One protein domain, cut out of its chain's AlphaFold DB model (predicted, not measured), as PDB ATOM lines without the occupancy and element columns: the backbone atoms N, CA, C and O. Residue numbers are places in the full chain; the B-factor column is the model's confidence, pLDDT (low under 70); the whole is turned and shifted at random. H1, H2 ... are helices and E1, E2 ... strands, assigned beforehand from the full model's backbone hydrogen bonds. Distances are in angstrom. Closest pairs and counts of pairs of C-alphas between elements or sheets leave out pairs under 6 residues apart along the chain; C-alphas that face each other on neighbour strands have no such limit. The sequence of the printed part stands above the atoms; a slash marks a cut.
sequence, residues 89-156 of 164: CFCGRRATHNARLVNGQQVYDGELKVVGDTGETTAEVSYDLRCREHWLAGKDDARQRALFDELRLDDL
ATOM      1  N   CYS A  89     -49.403 -38.902  -7.925       94.62
ATOM      2  CA  CYS A  89     -48.226 -39.548  -7.362       94.62
ATOM      3  C   CYS A  89     -47.092 -38.519  -7.293       94.62
ATOM      4  O   CYS A  89     -47.067 -37.593  -8.104       94.62
ATOM      5  N   PHE A  90     -46.098 -38.726  -6.428       91.12
ATOM      6  CA  PHE A  90     -44.908 -37.868  -6.341       91.12
ATOM      7  C   PHE A  90     -44.184 -37.654  -7.685       91.12
ATOM      8  O   PHE A  90     -43.527 -36.644  -7.907       91.12
ATOM      9  N   CYS A  91     -44.345 -38.576  -8.642       93.00
ATOM     10  CA  CYS A  91     -43.814 -38.426 -10.000       93.00
ATOM     11  C   CYS A  91     -44.629 -37.505 -10.925       93.00
ATOM     12  O   CYS A  91     -44.340 -37.434 -12.118       93.00
ATOM     13  N   GLY A  92     -45.696 -36.878 -10.428       92.38
ATOM     14  CA  GLY A  92     -46.620 -36.031 -11.190       92.38
ATOM     15  C   GLY A  92     -47.649 -36.797 -12.036       92.38
ATOM     16  O   GLY A  92     -48.658 -36.225 -12.462       92.38
ATOM     17  N   ARG A  93     -47.457 -38.106 -12.261       94.31
ATOM     18  CA  ARG A  93     -48.476 -38.950 -12.905       94.31
ATOM     19  C   ARG A  93     -49.686 -39.124 -11.992       94.31
ATOM     20  O   ARG A  93     -49.572 -39.065 -10.768       94.31
ATOM     21  N   ARG A  94     -50.839 -39.395 -12.600       94.19
ATOM     22  CA  ARG A  94     -52.070 -39.754 -11.893       94.19
ATOM     23  C   ARG A  94     -51.816 -40.924 -10.935       94.19
ATOM     24  O   ARG A  94     -51.263 -41.951 -11.339       94.19
ATOM     25  N   ALA A  95     -52.192 -40.754  -9.673       94.31
ATOM     26  CA  ALA A  95     -52.200 -41.832  -8.701       94.31
ATOM     27  C   ALA A  95     -53.460 -42.678  -8.886       94.31
ATOM     28  O   ALA A  95     -54.550 -42.151  -9.088       94.31
ATOM     29  N   THR A  96     -53.293 -43.996  -8.838       94.00
ATOM     30  CA  THR A  96     -54.395 -44.953  -9.011       94.00
ATOM     31  C   THR A  96     -54.361 -46.072  -7.975       94.00
ATOM     32  O   THR A  96     -55.185 -46.974  -8.045       94.00
ATOM     33  N   HIS A  97     -53.383 -46.064  -7.065       94.94
ATOM     34  CA  HIS A  97     -53.214 -47.076  -6.029       94.94
ATOM     35  C   HIS A  97     -53.008 -46.401  -4.679       94.94
ATOM     36  O   HIS A  97     -52.297 -45.397  -4.581       94.94
ATOM     37  N   ASN A  98     -53.584 -47.012  -3.650       94.31
ATOM     38  CA  ASN A  98     -53.272 -46.722  -2.261       94.31
ATOM     39  C   ASN A  98     -52.037 -47.546  -1.880       94.31
ATOM     40  O   ASN A  98     -51.993 -48.749  -2.123       94.31
ATOM     41  N   ALA A  99     -51.021 -46.916  -1.311       94.50
ATOM     42  CA  ALA A  99     -49.866 -47.590  -0.739       94.50
ATOM     43  C   ALA A  99     -49.971 -47.490   0.778       94.50
ATOM     44  O   ALA A  99     -50.099 -46.388   1.296       94.50
ATOM     45  N   ARG A 100     -49.918 -48.622   1.482       94.00
ATOM     46  CA  ARG A 100     -49.762 -48.629   2.938       94.00
ATOM     47  C   ARG A 100     -48.284 -48.663   3.263       94.00
ATOM     48  O   ARG A 100     -47.570 -49.496   2.707       94.00
ATOM     49  N   LEU A 101     -47.849 -47.793   4.158       90.75
ATOM     50  CA  LEU A 101     -46.485 -47.728   4.639       90.75
ATOM     51  C   LEU A 101     -46.460 -48.138   6.108       90.75
ATOM     52  O   LEU A 101     -47.296 -47.700   6.891       90.75
ATOM     53  N   VAL A 102     -45.490 -48.971   6.469       90.06
ATOM     54  CA  VAL A 102     -45.162 -49.314   7.854       90.06
ATOM     55  C   VAL A 102     -43.731 -48.853   8.085       90.06
ATOM     56  O   VAL A 102     -42.822 -49.282   7.374       90.06
ATOM     57  N   ASN A 103     -43.530 -47.917   9.013       87.19
ATOM     58  CA  ASN A 103     -42.249 -47.232   9.235       87.19
ATOM     59  C   ASN A 103     -41.686 -46.601   7.940       87.19
ATOM     60  O   ASN A 103     -40.484 -46.625   7.642       87.19
ATOM     61  N   GLY A 104     -42.599 -46.072   7.118       87.56
ATOM     62  CA  GLY A 104     -42.305 -45.457   5.827       87.56
ATOM     63  C   GLY A 104     -41.866 -46.432   4.724       87.56
ATOM     64  O   GLY A 104     -41.380 -45.980   3.692       87.56
ATOM     65  N   GLN A 105     -42.016 -47.749   4.908       89.50
ATOM     66  CA  GLN A 105     -41.799 -48.750   3.858       89.50
ATOM     67  C   GLN A 105     -43.126 -49.326   3.377       89.50
ATOM     68  O   GLN A 105     -43.965 -49.712   4.188       89.50
ATOM     69  N   GLN A 106     -43.325 -49.396   2.059       93.56
ATOM     70  CA  GLN A 106     -44.571 -49.920   1.504       93.56
ATOM     71  C   GLN A 106     -44.725 -51.420   1.796       93.56
ATOM     72  O   GLN A 106     -43.807 -52.202   1.552       93.56
ATOM     73  N   VAL A 107     -45.916 -51.816   2.240       93.50
ATOM     74  CA  VAL A 107     -46.312 -53.215   2.448       93.50
ATOM     75  C   VAL A 107     -47.454 -53.604   1.506       93.50
ATOM     76  O   VAL A 107     -48.253 -52.757   1.106       93.50
ATOM     77  N   TYR A 108     -47.540 -54.893   1.164       93.00
ATOM     78  CA  TYR A 108     -48.527 -55.443   0.215       93.00
ATOM     79  C   TYR A 108     -49.431 -56.519   0.826       93.00
ATOM     80  O   TYR A 108     -50.421 -56.924   0.223       93.00
ATOM     81  N   ASP A 109     -49.109 -56.979   2.027       90.25
ATOM     82  CA  ASP A 109     -49.879 -57.956   2.789       90.25
ATOM     83  C   ASP A 109     -50.275 -57.387   4.154       90.25
ATOM     84  O   ASP A 109     -49.806 -56.316   4.544       90.25
ATOM     85  N   GLY A 110     -51.179 -58.090   4.836       86.88
ATOM     86  CA  GLY A 110     -51.718 -57.771   6.157       86.88
ATOM     87  C   GLY A 110     -53.218 -57.473   6.132       86.88
ATOM     88  O   GLY A 110     -53.861 -57.515   5.084       86.88
ATOM     89  N   GLU A 111     -53.793 -57.189   7.300       84.69
ATOM     90  CA  GLU A 111     -55.243 -57.019   7.418       84.69
ATOM     91  C   GLU A 111     -55.745 -55.750   6.711       84.69
ATOM     92  O   GLU A 111     -55.119 -54.688   6.771       84.69
ATOM     93  N   LEU A 112     -56.896 -55.880   6.042       77.62
ATOM     94  CA  LEU A 112     -57.560 -54.809   5.289       77.62
ATOM     95  C   LEU A 112     -58.263 -53.782   6.181       77.62
ATOM     96  O   LEU A 112     -58.401 -52.624   5.792       77.62
ATOM     97  N   LYS A 113     -58.747 -54.217   7.348       68.94
ATOM     98  CA  LYS A 113     -59.453 -53.384   8.322       68.94
ATOM     99  C   LYS A 113     -58.587 -53.268   9.566       68.94
ATOM    100  O   LYS A 113     -58.653 -54.122  10.437       68.94
ATOM    101  N   VAL A 114     -57.813 -52.195   9.650       59.78
ATOM    102  CA  VAL A 114     -57.215 -51.768  10.917       59.78
ATOM    103  C   VAL A 114     -58.133 -50.677  11.452       59.78
ATOM    104  O   VAL A 114     -58.097 -49.541  10.986       59.78
ATOM    105  N   VAL A 115     -59.052 -51.041  12.347       53.28
ATOM    106  CA  VAL A 115     -59.774 -50.036  13.142       53.28
ATOM    107  C   VAL A 115     -58.706 -49.347  13.981       53.28
ATOM    108  O   VAL A 115     -57.920 -50.065  14.591       53.28
ATOM    109  N   GLY A 116     -58.640 -48.007  13.930       49.38
ATOM    110  CA  GLY A 116     -57.592 -47.195  14.563       49.38
ATOM    111  C   GLY A 116     -57.123 -47.821  15.870       49.38
ATOM    112  O   GLY A 116     -57.933 -48.018  16.776       49.38
ATOM    113  N   ASP A 117     -55.861 -48.246  15.886       44.97
ATOM    114  CA  ASP A 117     -55.350 -49.134  16.916       44.97
ATOM    115  C   ASP A 117     -55.462 -48.434  18.277       44.97
ATOM    116  O   ASP A 117     -54.857 -47.391  18.521       44.97
ATOM    117  N   THR A 118     -56.290 -48.999  19.154       45.91
ATOM    118  CA  THR A 118     -56.296 -48.687  20.594       45.91
ATOM    119  C   THR A 118     -55.269 -49.552  21.342       45.91
ATOM    120  O   THR A 118     -55.339 -49.678  22.563       45.91
ATOM    121  N   GLY A 119     -54.333 -50.181  20.624       48.62
ATOM    122  CA  GLY A 119     -53.263 -51.018  21.150       48.62
ATOM    123  C   GLY A 119     -51.877 -50.467  20.828       48.62
ATOM    124  O   GLY A 119     -51.654 -49.827  19.807       48.62
ATOM    125  N   GLU A 120     -50.943 -50.724  21.740       52.81
ATOM    126  CA  GLU A 120     -49.534 -50.331  21.719       52.81
ATOM    127  C   GLU A 120     -48.752 -50.942  20.536       52.81
ATOM    128  O   GLU A 120     -47.924 -51.837  20.707       52.81
ATOM    129  N   THR A 121     -48.986 -50.475  19.313       55.91
ATOM    130  CA  THR A 121     -48.087 -50.743  18.188       55.91
ATOM    131  C   THR A 121     -47.099 -49.587  18.038       55.91
ATOM    132  O   THR A 121     -47.461 -48.436  17.823       55.91
ATOM    133  N   THR A 122     -45.803 -49.886  18.174       66.19
ATOM    134  CA  THR A 122     -44.705 -48.914  17.990       66.19
ATOM    135  C   THR A 122     -44.422 -48.596  16.522       66.19
ATOM    136  O   THR A 122     -43.583 -47.746  16.228       66.19
ATOM    137  N   ALA A 123     -45.066 -49.310  15.596       73.75
ATOM    138  CA  ALA A 123     -44.863 -49.140  14.170       73.75
ATOM    139  C   ALA A 123     -45.792 -48.050  13.627       73.75
ATOM    140  O   ALA A 123     -47.010 -48.141  13.747       73.75
ATOM    141  N   GLU A 124     -45.210 -47.045  12.984       84.00
ATOM    142  CA  GLU A 124     -45.962 -45.962  12.364       84.00
ATOM    143  C   GLU A 124     -46.613 -46.461  11.068       84.00
ATOM    144  O   GLU A 124     -45.918 -46.894  10.141       84.00
ATOM    145  N   VAL A 125     -47.947 -46.413  10.999       86.81
ATOM    146  CA  VAL A 125     -48.714 -46.784   9.803       86.81
ATOM    147  C   VAL A 125     -49.231 -45.525   9.117       86.81
ATOM    148  O   VAL A 125     -49.991 -44.759   9.702       86.81
ATOM    149  N   SER A 126     -48.871 -45.345   7.850       89.19
ATOM    150  CA  SER A 126     -49.341 -44.237   7.015       89.19
ATOM    151  C   SER A 126     -49.773 -44.722   5.631       89.19
ATOM    152  O   SER A 126     -49.585 -45.887   5.268       89.19
ATOM    153  N   TYR A 127     -50.412 -43.841   4.862       90.56
ATOM    154  CA  TYR A 127     -50.910 -44.156   3.527       90.56
ATOM    155  C   TYR A 127     -50.535 -43.060   2.528       90.56
ATOM    156  O   TYR A 127     -50.726 -41.881   2.809       90.56
ATOM    157  N   ASP A 128     -50.082 -43.476   1.344       92.88
ATOM    158  CA  ASP A 128     -49.763 -42.604   0.208       92.88
ATOM    159  C   ASP A 128     -50.563 -42.983  -1.041       92.88
ATOM    160  O   ASP A 128     -50.997 -44.125  -1.218       92.88
ATOM    161  N   LEU A 129     -50.657 -42.044  -1.984       93.50
ATOM    162  CA  LEU A 129     -51.248 -42.266  -3.302       93.50
ATOM    163  C   LEU A 129     -50.152 -42.404  -4.366       93.50
ATOM    164  O   LEU A 129     -49.337 -41.503  -4.581       93.50
ATOM    165  N   ARG A 130     -50.125 -43.542  -5.071       94.56
ATOM    166  CA  ARG A 130     -49.072 -43.871  -6.047       94.56
ATOM    167  C   ARG A 130     -49.641 -44.216  -7.421       94.56
ATOM    168  O   ARG A 130     -50.754 -44.725  -7.568       94.56
ATOM    169  N   CYS A 131     -48.868 -43.925  -8.470       95.50
ATOM    170  CA  CYS A 131     -49.144 -44.474  -9.797       95.50
ATOM    171  C   CYS A 131     -48.762 -45.961  -9.808       95.50
ATOM    172  O   CYS A 131     -47.925 -46.387  -9.010       95.50
ATOM    173  N   ARG A 132     -49.333 -46.749 -10.727       96.25
ATOM    174  CA  ARG A 132     -49.110 -48.206 -10.788       96.25
ATOM    175  C   ARG A 132     -47.631 -48.603 -10.789       96.25
ATOM    176  O   ARG A 132     -47.253 -49.540 -10.105       96.25
ATOM    177  N   GLU A 133     -46.798 -47.900 -11.551       96.12
ATOM    178  CA  GLU A 133     -45.367 -48.214 -11.662       96.12
ATOM    179  C   GLU A 133     -44.634 -48.059 -10.323       96.12
ATOM    180  O   GLU A 133     -43.870 -48.934  -9.930       96.12
ATOM    181  N   HIS A 134     -44.889 -46.967  -9.600       95.50
ATOM    182  CA  HIS A 134     -44.251 -46.721  -8.306       95.50
ATOM    183  C   HIS A 134     -44.866 -47.548  -7.181       95.50
ATOM    184  O   HIS A 134     -44.137 -47.947  -6.277       95.50
ATOM    185  N   TRP A 135     -46.161 -47.867  -7.273       96.50
ATOM    186  CA  TRP A 135     -46.792 -48.825  -6.375       96.50
ATOM    187  C   TRP A 135     -46.198 -50.223  -6.546       96.50
ATOM    188  O   TRP A 135     -45.854 -50.809  -5.540       96.50
ATOM    189  N   LEU A 136     -46.002 -50.731  -7.774       95.44
ATOM    190  CA  LEU A 136     -45.394 -52.054  -8.023       95.44
ATOM    191  C   LEU A 136     -43.927 -52.131  -7.587       95.44
ATOM    192  O   LEU A 136     -43.452 -53.181  -7.170       95.44
ATOM    193  N   ALA A 137     -43.194 -51.028  -7.730       93.81
ATOM    194  CA  ALA A 137     -41.784 -50.969  -7.372       93.81
ATOM    195  C   ALA A 137     -41.545 -50.717  -5.872       93.81
ATOM    196  O   ALA A 137     -40.395 -50.737  -5.444       93.81
ATOM    197  N   GLY A 138     -42.592 -50.411  -5.092       90.69
ATOM    198  CA  GLY A 138     -42.472 -50.008  -3.688       90.69
ATOM    199  C   GLY A 138     -41.679 -48.715  -3.471       90.69
ATOM    200  O   GLY A 138     -41.239 -48.460  -2.354       90.69
ATOM    201  N   LYS A 139     -41.483 -47.903  -4.521       83.69
ATOM    202  CA  LYS A 139     -40.608 -46.722  -4.491       83.69
ATOM    203  C   LYS A 139     -41.224 -45.591  -3.686       83.69
ATOM    204  O   LYS A 139     -42.356 -45.185  -3.945       83.69
ATOM    205  N   ASP A 140     -40.440 -45.053  -2.776       76.69
ATOM    206  CA  ASP A 140     -40.697 -43.837  -2.029       76.69
ATOM    207  C   ASP A 140     -40.184 -42.591  -2.769       76.69
ATOM    208  O   ASP A 140     -39.315 -42.655  -3.647       76.69
ATOM    209  N   ASP A 141     -40.757 -41.436  -2.432       72.69
ATOM    210  CA  ASP A 141     -40.164 -40.163  -2.816       72.69
ATOM    211  C   ASP A 141     -39.025 -39.847  -1.843       72.69
ATOM    212  O   ASP A 141     -39.257 -39.421  -0.709       72.69
ATOM    213  N   ALA A 142     -37.784 -40.027  -2.297       66.19
ATOM    214  CA  ALA A 142     -36.597 -39.661  -1.527       66.19
ATOM    215  C   ALA A 142     -36.634 -38.195  -1.042       66.19
ATOM    216  O   ALA A 142     -36.039 -37.879  -0.014       66.19
ATOM    217  N   ARG A 143     -37.354 -37.301  -1.743       61.03
ATOM    218  CA  ARG A 143     -37.542 -35.904  -1.325       61.03
ATOM    219  C   ARG A 143     -38.546 -35.766  -0.187       61.03
ATOM    220  O   ARG A 143     -38.288 -34.982   0.717       61.03
ATOM    221  N   GLN A 144     -39.653 -36.515  -0.194       58.72
ATOM    222  CA  GLN A 144     -40.582 -36.509   0.941       58.72
ATOM    223  C   GLN A 144     -39.943 -37.128   2.181       58.72
ATOM    224  O   GLN A 144     -40.140 -36.588   3.259       58.72
ATOM    225  N   ARG A 145     -39.139 -38.195   2.048       59.59
ATOM    226  CA  ARG A 145     -38.413 -38.782   3.190       59.59
ATOM    227  C   ARG A 145     -37.514 -37.747   3.870       59.59
ATOM    228  O   ARG A 145     -37.610 -37.567   5.075       59.59
ATOM    229  N   ALA A 146     -36.722 -37.020   3.080       58.34
ATOM    230  CA  ALA A 146     -35.866 -35.950   3.585       58.34
ATOM    231  C   ALA A 146     -36.672 -34.798   4.212       58.34
ATOM    232  O   ALA A 146     -36.311 -34.323   5.280       58.34
ATOM    233  N   LEU A 147     -37.792 -34.396   3.598       56.03
ATOM    234  CA  LEU A 147     -38.661 -33.345   4.137       56.03
ATOM    235  C   LEU A 147     -39.325 -33.761   5.465       56.03
ATOM    236  O   LEU A 147     -39.439 -32.938   6.364       56.03
ATOM    237  N   PHE A 148     -39.752 -35.020   5.601       54.69
ATOM    238  CA  PHE A 148     -40.299 -35.564   6.851       54.69
ATOM    239  C   PHE A 148     -39.227 -35.696   7.942       54.69
ATOM    240  O   PHE A 148     -39.509 -35.387   9.096       54.69
ATOM    241  N   ASP A 149     -38.003 -36.102   7.588       57.56
ATOM    242  CA  ASP A 149     -36.874 -36.152   8.528       57.56
ATOM    243  C   ASP A 149     -36.451 -34.740   8.996       57.56
ATOM    244  O   ASP A 149     -36.033 -34.578  10.144       57.56
ATOM    245  N   GLU A 150     -36.581 -33.723   8.132       53.31
ATOM    246  CA  GLU A 150     -36.316 -32.307   8.441       53.31
ATOM    247  C   GLU A 150     -37.467 -31.612   9.196       53.31
ATOM    248  O   GLU A 150     -37.218 -30.669   9.942       53.31
ATOM    249  N   LEU A 151     -38.717 -32.061   9.032       52.00
ATOM    250  CA  LEU A 151     -39.917 -31.506   9.681       52.00
ATOM    251  C   LEU A 151     -40.382 -32.365  10.864       52.00
ATOM    252  O   LEU A 151     -41.570 -32.679  10.984       52.00
ATOM    253  N   ARG A 152     -39.471 -32.740  11.772       54.94
ATOM    254  CA  ARG A 152     -39.901 -33.271  13.072       54.94
ATOM    255  C   ARG A 152     -40.787 -32.226  13.751       54.94
ATOM    256  O   ARG A 152     -40.346 -31.114  14.022       54.94
ATOM    257  N   LEU A 153     -42.046 -32.581  14.023       51.25
ATOM    258  CA  LEU A 153     -42.999 -31.699  14.712       51.25
ATOM    259  C   LEU A 153     -42.491 -31.228  16.086       51.25
ATOM    260  O   LEU A 153     -42.934 -30.186  16.559       51.25
ATOM    261  N   ASP A 154     -41.540 -31.951  16.681       56.81
ATOM    262  CA  ASP A 154     -40.873 -31.590  17.936       56.81
ATOM    263  C   ASP A 154     -40.014 -30.311  17.830       56.81
ATOM    264  O   ASP A 154     -39.716 -29.691  18.848       56.81
ATOM    265  N   ASP A 155     -39.647 -29.891  16.614       55.44
ATOM    266  CA  ASP A 155     -38.866 -28.675  16.349       55.44
ATOM    267  C   ASP A 155     -39.750 -27.448  16.034       55.44
ATOM    268  O   ASP A 155     -39.242 -26.345  15.808       55.44
ATOM    269  N   LEU A 156     -41.083 -27.604  16.019       47.97
ATOM    270  CA  LEU A 156     -42.016 -26.491  15.835       47.97
ATOM    271  C   LEU A 156     -42.354 -25.853  17.194       47.97
ATOM    272  O   LEU A 156     -42.915 -26.522  18.063       47.97
TER     273      LEU A 156
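AT A GLANCE: This is residues 89 to 156 of the 164 residues of the protein "Thymidine kinase" of Acidimicrobiales bacterium (UniProt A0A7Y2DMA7). A small three-stranded antiparallel sheet makes the core, with the short helix H1 over E1, a wide loop swinging out between E2 and E3, and a second helix, H2, held away from the sheet on the last stretch. Residues 115 to 121 of the loop stick out, and so do residues 146 to 156, of which 146 to 150 belong to H2. The printed part has 68 residues, with three named strands and two named helices in the order E1, E2, E3, H1, H2; the sheet runs E2, E1, E3. The class is mixed, helices and strands, though under half of the residues are in named elements. The whole is flat, spanning 35 by 33 by 15 A, and only just loose, close to compact, with a radius of gyration of the C-alphas of 13.4 A.

IN THESE COORDINATES: Strand E1, residues 97 to 102, begins at C-alpha 97 at (-53.214, -47.076, -6.029) and is 16.2 A long from first to last C-alpha. E2 is residues 105 to 107, 6.5 A. E3, residues 125 to 130, is 16.1 A long and ends at C-alpha 130 at (-49.072, -43.871, -6.047). Helix H1 is residues 132 to 136, 6.0 A. H2, residues 142 to 150, is 12.4 A long and ends at C-alpha 150 at (-36.316, -32.307, 8.441).

HOW THE PARTS SIT: E1 is the inner strand; E2 and E3 are the edge strands. E1 and E2 form a hairpin, antiparallel at 117 degrees between their directions, with N 102 and O 105 within hydrogen-bond range at 2.8 A and N 107 and O 100 at 2.9 A. E1 and E3 are antiparallel at 151 degrees; N 99 and O 128 are 2.8 A apart and N 130 and O 97 are 2.9 A apart, both within hydrogen-bond range. H1 is on the sheet, over E1, at a height over the sheet of 7.5 A; the closest C-alphas of E1 and H1 are those of His 97 and Arg 132, 6.4 A apart. H2 is not on the sheet, and it is apart from H1. In H1 and H2 every O i to N i+4 pair is within hydrogen-bond range.

THE WHOLE: The two C-alphas farthest apart are those of Arg 93 and Glu 120, 36.5 A. Without the stretches that stand free, the body has 50 residues and spans 31 by 21 by 14 A. The printed part has no cut. The link from E2 to E3 is long, with 17 residues; the links E1 to E2, E3 to H1 and H1 to H2 are tight. The mean pLDDT of the printed part is 77.6, and the model's confidence is under 70 in residues 113 to 122 and 142 to 156.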